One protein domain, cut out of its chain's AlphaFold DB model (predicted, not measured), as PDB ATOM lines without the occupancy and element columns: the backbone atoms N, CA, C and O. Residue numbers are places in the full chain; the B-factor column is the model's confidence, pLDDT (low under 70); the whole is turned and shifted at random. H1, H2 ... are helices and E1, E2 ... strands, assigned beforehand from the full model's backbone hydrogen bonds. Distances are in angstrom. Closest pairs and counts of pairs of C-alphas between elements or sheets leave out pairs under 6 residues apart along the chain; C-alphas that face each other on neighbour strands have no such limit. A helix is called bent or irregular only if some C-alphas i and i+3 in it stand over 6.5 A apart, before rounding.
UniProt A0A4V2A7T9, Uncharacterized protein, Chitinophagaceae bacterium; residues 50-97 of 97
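What this domain is: This is residues 50 to 97 of the 97 residues of an uncharacterized protein of Chitinophagaceae bacterium (UniProt A0A4V2A7T9). A small two-stranded hairpin, E1 and E2, is folded back along one long helix, H2, while the first printed residues run out past the other end of H2 as an arm with the short helix H1. Residues 52 to 57 of this arm stick out free. The printed part has 48 residues with two named helices and two named strands, in the order H1 H2 E1 E2; the sheet E1 - E2 is antiparallel and the class is mostly helix. The whole is only just extended, close to loose, with a radius of gyration of the C-alphas of 14.8 A, and spans 47 by 18 by 9 A.

How they stand to each other: Strands E1, residues 86 to 88, and E2, residues 93 to 95, form a hairpin, antiparallel at 134 degrees between their directions. N 88 and O 93 are 2.9 A apart and N 95 and O 86 are 2.9 A apart, both within hydrogen-bond range. H2, residues 62 to 81, has one pair of C-alphas within 8 A of E1, those of Pro 71 and Trp 87, 7.1 A apart. H2 and E2 are near each other, with 5 pairs of C-alphas within 10 A. H1, residues 50 to 53, is apart from H2, E1 and E2. In H2, 12 of 16 O i to N i+4 pairs are within hydrogen-bond range; H1 is too short for such a pair.

Where its parts are: E1 is 6.9 A long and E2 6.4 A, from first to last C-alpha. E2 ends at C-alpha 95 (-7.253, -41.723, 19.684). H2 is 28.5 A long, from C-alpha 62 (0.920, -43.086, -0.123) to C-alpha 81 (-14.748, -28.678, 18.787). It is neither bent nor irregular, but only just: C-alphas 68 and 71 are 6.2 A apart. H1 is 5.1 A long and begins at C-alpha 50 (13.419, -41.428, -11.041).

The domain as a whole: The two C-alphas farthest apart, those of His 54 and Asn 82, are 47.2 A apart. The printed part has no cut and ends at residue 97, the chain's last. The links H2 to E1 and E1 to E2 are tight, H1 to H2 is short, and no link is long. The mean pLDDT of the printed part is 95.0, with residue 97 under 70.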
ATOM      1  N   ASN A  50      12.347 -40.440 -11.156       96.12
ATOM      2  CA  ASN A  50      13.419 -41.428 -11.041       96.12
ATOM      3  C   ASN A  50      12.945 -42.721 -10.378       96.12
ATOM      4  O   ASN A  50      13.381 -43.793 -10.805       96.12
ATOM      5  N   ALA A  51      12.062 -42.635  -9.380       96.38
ATOM      6  CA  ALA A  51      11.467 -43.803  -8.747       96.38
ATOM      7  C   ALA A  51      10.654 -44.628  -9.751       96.38
ATOM      8  O   ALA A  51      10.895 -45.828  -9.884       96.38
ATOM      9  N   ILE A  52       9.800 -43.971 -10.544       95.62
ATOM     10  CA  ILE A  52       9.026 -44.615 -11.617       95.62
ATOM     11  C   ILE A  52       9.956 -45.269 -12.643       95.62
ATOM     12  O   ILE A  52       9.814 -46.447 -12.961       95.62
ATOM     13  N   ARG A  53      10.925 -44.509 -13.169       97.88
ATOM     14  CA  ARG A  53      11.763 -44.951 -14.294       97.88
ATOM     15  C   ARG A  53      12.653 -46.140 -13.949       97.88
ATOM     16  O   ARG A  53      12.913 -46.974 -14.810       97.88
ATOM     17  N   HIS A  54      13.134 -46.196 -12.713       97.69
ATOM     18  CA  HIS A  54      14.104 -47.199 -12.277       97.69
ATOM     19  C   HIS A  54      13.502 -48.244 -11.338       97.69
ATOM     20  O   HIS A  54      14.254 -49.004 -10.734       97.69
ATOM     21  N   ASN A  55      12.171 -48.267 -11.192       95.75
ATOM     22  CA  ASN A  55      11.468 -49.140 -10.256       95.75
ATOM     23  C   ASN A  55      12.055 -49.068  -8.829       95.75
ATOM     24  O   ASN A  55      12.274 -50.085  -8.169       95.75
ATOM     25  N   LYS A  56      12.378 -47.850  -8.377       95.25
ATOM     26  CA  LYS A  56      12.840 -47.591  -7.007       95.25
ATOM     27  C   LYS A  56      11.654 -47.230  -6.119       95.25
ATOM     28  O   LYS A  56      10.588 -46.847  -6.597       95.25
ATOM     29  N   LYS A  57      11.861 -47.319  -4.807       93.44
ATOM     30  CA  LYS A  57      10.891 -46.848  -3.820       93.44
ATOM     31  C   LYS A  57      10.707 -45.326  -3.941       93.44
ATOM     32  O   LYS A  57      11.687 -44.602  -4.097       93.44
ATOM     33  N   VAL A  58       9.460 -44.865  -3.858       93.75
ATOM     34  CA  VAL A  58       9.127 -43.442  -3.691       93.75
ATOM     35  C   VAL A  58       9.355 -43.066  -2.227       93.75
ATOM     36  O   VAL A  58       8.856 -43.759  -1.343       93.75
ATOM     37  N   GLU A  59      10.118 -42.000  -1.979       90.81
ATOM     38  CA  GLU A  59      10.456 -41.559  -0.616       90.81
ATOM     39  C   GLU A  59       9.199 -41.138   0.164       90.81
ATOM     40  O   GLU A  59       8.930 -41.633   1.257       90.81
ATOM     41  N   GLU A  60       8.375 -40.291  -0.456       92.62
ATOM     42  CA  GLU A  60       7.088 -39.818   0.060       92.62
ATOM     43  C   GLU A  60       5.945 -40.637  -0.560       92.62
ATOM     44  O   GLU A  60       5.294 -40.226  -1.521       92.62
ATOM     45  N   ASP A  61       5.746 -41.856  -0.057       92.94
ATOM     46  CA  ASP A  61       4.730 -42.782  -0.565       92.94
ATOM     47  C   ASP A  61       3.291 -42.449  -0.102       92.94
ATOM     48  O   ASP A  61       3.019 -41.462   0.588       92.94
ATOM     49  N   ALA A  62       2.324 -43.288  -0.483       94.25
ATOM     50  CA  ALA A  62       0.920 -43.086  -0.123       94.25
ATOM     51  C   ALA A  62       0.676 -43.072   1.400       94.25
ATOM     52  O   ALA A  62      -0.228 -42.378   1.867       94.25
ATOM     53  N   ILE A  63       1.478 -43.806   2.180       96.25
ATOM     54  CA  ILE A  63       1.371 -43.823   3.644       96.25
ATOM     55  C   ILE A  63       1.856 -42.486   4.198       96.25
ATOM     56  O   ILE A  63       1.187 -41.908   5.058       96.25
ATOM     57  N   PHE A  64       2.976 -41.967   3.687       95.12
ATOM     58  CA  PHE A  64       3.447 -40.623   4.022       95.12
ATOM     59  C   PHE A  64       2.373 -39.567   3.722       95.12
ATOM     60  O   PHE A  64       1.990 -38.805   4.611       95.12
ATOM     61  N   GLY A  65       1.819 -39.582   2.504       95.19
ATOM     62  CA  GLY A  65       0.793 -38.628   2.081       95.19
ATOM     63  C   GLY A  65      -0.459 -38.673   2.959       95.19
ATOM     64  O   GLY A  65      -0.953 -37.633   3.397       95.19
ATOM     65  N   TYR A  66      -0.945 -39.869   3.295       96.25
ATOM     66  CA  TYR A  66      -2.106 -40.023   4.168       96.25
ATOM     67  C   TYR A  66      -1.835 -39.514   5.594       96.25
ATOM     68  O   TYR A  66      -2.660 -38.800   6.170       96.25
ATOM     69  N   ARG A  67      -0.656 -39.822   6.153       96.81
ATOM     70  CA  ARG A  67      -0.236 -39.342   7.481       96.81
ATOM     71  C   ARG A  67      -0.118 -37.825   7.559       96.81
ATOM     72  O   ARG A  67      -0.339 -37.288   8.639       96.81
ATOM     73  N   ALA A  68       0.213 -37.154   6.457       95.25
ATOM     74  CA  ALA A  68       0.249 -35.695   6.376       95.25
ATOM     75  C   ALA A  68      -1.151 -35.086   6.168       95.25
ATOM     76  O   ALA A  68      -1.511 -34.111   6.825       95.25
ATOM     77  N   ALA A  69      -1.965 -35.676   5.286       96.75
ATOM     78  CA  ALA A  69      -3.277 -35.142   4.923       96.75
ATOM     79  C   ALA A  69      -4.323 -35.279   6.043       96.75
ATOM     80  O   ALA A  69      -5.108 -34.358   6.266       96.75
ATOM     81  N   ALA A  70      -4.329 -36.404   6.766       96.62
ATOM     82  CA  ALA A  70      -5.279 -36.644   7.852       96.62
ATOM     83  C   ALA A  70      -5.243 -35.546   8.939       96.62
ATOM     84  O   ALA A  70      -6.276 -34.915   9.157       96.62
ATOM     85  N   PRO A  71      -4.103 -35.233   9.589       95.56
ATOM     86  CA  PRO A  71      -4.055 -34.178  10.599       95.56
ATOM     87  C   PRO A  71      -4.370 -32.790  10.030       95.56
ATOM     88  O   PRO A  71      -4.992 -31.997  10.729       95.56
ATOM     89  N   ALA A  72      -4.023 -32.506   8.767       95.94
ATOM     90  CA  ALA A  72      -4.397 -31.246   8.123       95.94
ATOM     91  C   ALA A  72      -5.923 -31.068   8.058       95.94
ATOM     92  O   ALA A  72      -6.427 -29.976   8.320       95.94
ATOM     93  N   LEU A  73      -6.666 -32.144   7.778       95.62
ATOM     94  CA  LEU A  73      -8.128 -32.130   7.825       95.62
ATOM     95  C   LEU A  73      -8.656 -32.047   9.266       95.62
ATOM     96  O   LEU A  73      -9.572 -31.271   9.535       95.62
ATOM     97  N   LEU A  74      -8.052 -32.790  10.201       96.69
ATOM     98  CA  LEU A  74      -8.448 -32.806  11.617       96.69
ATOM     99  C   LEU A  74      -8.243 -31.456  12.324       96.69
ATOM    100  O   LEU A  74      -8.878 -31.208  13.348       96.69
ATOM    101  N   CYS A  75      -7.410 -30.557  11.790       96.75
ATOM    102  CA  CYS A  75      -7.323 -29.177  12.273       96.75
ATOM    103  C   CYS A  75      -8.677 -28.456  12.205       96.75
ATOM    104  O   CYS A  75      -9.001 -27.689  13.113       96.75
ATOM    105  N   ASN A  76      -9.490 -28.736  11.181       97.12
ATOM    106  CA  ASN A  76     -10.834 -28.168  11.076       97.12
ATOM    107  C   ASN A  76     -11.729 -28.692  12.207       97.12
ATOM    108  O   ASN A  76     -12.385 -27.910  12.890       97.12
ATOM    109  N   ASP A  77     -11.699 -30.001  12.465       96.12
ATOM    110  CA  ASP A  77     -12.452 -30.610  13.565       96.12
ATOM    111  C   ASP A  77     -12.013 -30.052  14.924       96.12
ATOM    112  O   ASP A  77     -12.852 -29.730  15.766       96.12
ATOM    113  N   SER A  78     -10.702 -29.880  15.125       97.25
ATOM    114  CA  SER A  78     -10.145 -29.280  16.340       97.25
ATOM    115  C   SER A  78     -10.660 -27.860  16.558       97.25
ATOM    116  O   SER A  78     -11.071 -27.523  17.672       97.25
ATOM    117  N   TYR A  79     -10.690 -27.058  15.492       97.62
ATOM    118  CA  TYR A  79     -11.205 -25.695  15.525       97.62
ATOM    119  C   TYR A  79     -12.677 -25.661  15.957       97.62
ATOM    120  O   TYR A  79     -13.021 -24.959  16.907       97.62
ATOM    121  N   TYR A  80     -13.538 -26.465  15.327       97.88
ATOM    122  CA  TYR A  80     -14.971 -26.473  15.639       97.88
ATOM    123  C   TYR A  80     -15.299 -27.058  17.016       97.88
ATOM    124  O   TYR A  80     -16.250 -26.619  17.659       97.88
ATOM    125  N   GLN A  81     -14.524 -28.035  17.488       95.75
ATOM    126  CA  GLN A  81     -14.748 -28.678  18.787       95.75
ATOM    127  C   GLN A  81     -14.088 -27.927  19.949       95.75
ATOM    128  O   GLN A  81     -14.268 -28.322  21.102       95.75
ATOM    129  N   ASN A  82     -13.296 -26.886  19.659       96.88
ATOM    130  CA  ASN A  82     -12.450 -26.190  20.629       96.88
ATOM    131  C   ASN A  82     -11.662 -27.172  21.516       96.88
ATOM    132  O   ASN A  82     -11.584 -27.044  22.741       96.88
ATOM    133  N   SER A  83     -11.137 -28.230  20.895       95.75
ATOM    134  CA  SER A  83     -10.447 -29.300  21.602       95.75
ATOM    135  C   SER A  83      -9.340 -29.906  20.744       95.75
ATOM    136  O   SER A  83      -9.413 -29.921  19.516       95.75
ATOM    137  N   ALA A  84      -8.285 -30.395  21.397       95.00
ATOM    138  CA  ALA A  84      -7.211 -31.106  20.716       95.00
ATOM    139  C   ALA A  84      -7.688 -32.490  20.251       95.00
ATOM    140  O   ALA A  84      -8.124 -33.300  21.075       95.00
ATOM    141  N   ILE A  85      -7.538 -32.756  18.953       96.69
ATOM    142  CA  ILE A  85      -7.789 -34.060  18.338       96.69
ATOM    143  C   ILE A  85      -6.496 -34.879  18.368       96.69
ATOM    144  O   ILE A  85      -5.457 -34.423  17.894       96.69
ATOM    145  N   LEU A  86      -6.548 -36.087  18.936       95.44
ATOM    146  CA  LEU A  86      -5.393 -36.983  19.007       95.44
ATOM    147  C   LEU A  86      -5.398 -37.950  17.821       95.44
ATOM    148  O   LEU A  86      -6.387 -38.640  17.572       95.44
ATOM    149  N   TRP A  87      -4.276 -38.010  17.111       95.62
ATOM    150  CA  TRP A  87      -4.070 -38.815  15.910       95.62
ATOM    151  C   TRP A  87      -2.934 -39.815  16.131       95.62
ATOM    152  O   TRP A  87      -1.835 -39.421  16.514       95.62
ATOM    153  N   ASP A  88      -3.192 -41.098  15.875       96.62
ATOM    154  CA  ASP A  88      -2.168 -42.140  15.786       96.62
ATOM    155  C   ASP A  88      -1.743 -42.273  14.312       96.62
ATOM    156  O   ASP A  88      -2.512 -42.813  13.506       96.62
ATOM    157  N   PRO A  89      -0.545 -41.790  13.926       94.88
ATOM    158  CA  PRO A  89      -0.090 -41.839  12.541       94.88
ATOM    159  C   PRO A  89       0.285 -43.254  12.093       94.88
ATOM    160  O   PRO A  89       0.258 -43.539  10.895       94.88
ATOM    161  N   GLU A  90       0.623 -44.158  13.014       95.88
ATOM    162  CA  GLU A  90       0.978 -45.534  12.675       95.88
ATOM    163  C   GLU A  90      -0.260 -46.361  12.372       95.88
ATOM    164  O   GLU A  90      -0.334 -47.002  11.322       95.88
ATOM    165  N   LYS A  91      -1.256 -46.293  13.258       96.81
ATOM    166  CA  LYS A  91      -2.538 -46.986  13.083       96.81
ATOM    167  C   LYS A  91      -3.498 -46.243  12.171       96.81
ATOM    168  O   LYS A  91      -4.519 -46.826  11.806       96.81
ATOM    169  N   MET A  92      -3.182 -44.996  11.819       96.31
ATOM    170  CA  MET A  92      -3.988 -44.137  10.957       96.31
ATOM    171  C   MET A  92      -5.412 -43.948  11.505       96.31
ATOM    172  O   MET A  92      -6.402 -44.107  10.789       96.31
ATOM    173  N   LYS A  93      -5.523 -43.661  12.810       96.38
ATOM    174  CA  LYS A  93      -6.803 -43.548  13.529       96.38
ATOM    175  C   LYS A  93      -6.797 -42.429  14.562       96.38
ATOM    176  O   LYS A  93      -5.762 -42.081  15.122       96.38
ATOM    177  N   LEU A  94      -7.992 -41.928  14.868       95.69
ATOM    178  CA  LEU A  94      -8.212 -41.080  16.035       95.69
ATOM    179  C   LEU A  94      -8.013 -41.867  17.333       95.69
ATOM    180  O   LEU A  94      -8.403 -43.033  17.436       95.69
ATOM    181  N   VAL A  95      -7.459 -41.193  18.335       95.06
ATOM    182  CA  VAL A  95      -7.253 -41.723  19.684       95.06
ATOM    183  C   VAL A  95      -8.164 -40.971  20.648       95.06
ATOM    184  O   VAL A  95      -8.326 -39.754  20.550       95.06
ATOM    185  N   LYS A  96      -8.790 -41.693  21.580       85.62
ATOM    186  CA  LYS A  96      -9.532 -41.063  22.679       85.62
ATOM    187  C   LYS A  96      -8.542 -40.585  23.741       85.62
ATOM    188  O   LYS A  96      -7.533 -41.250  23.962       85.62
ATOM    189  N   LYS A  97      -8.837 -39.445  24.362       66.69
ATOM    190  CA  LYS A  97      -8.134 -39.012  25.576       66.69
ATOM    191  C   LYS A  97      -8.338 -40.006  26.712       66.69
ATOM    192  O   LYS A  97      -9.433 -40.614  26.756       66.69
TER     193      LYS A  97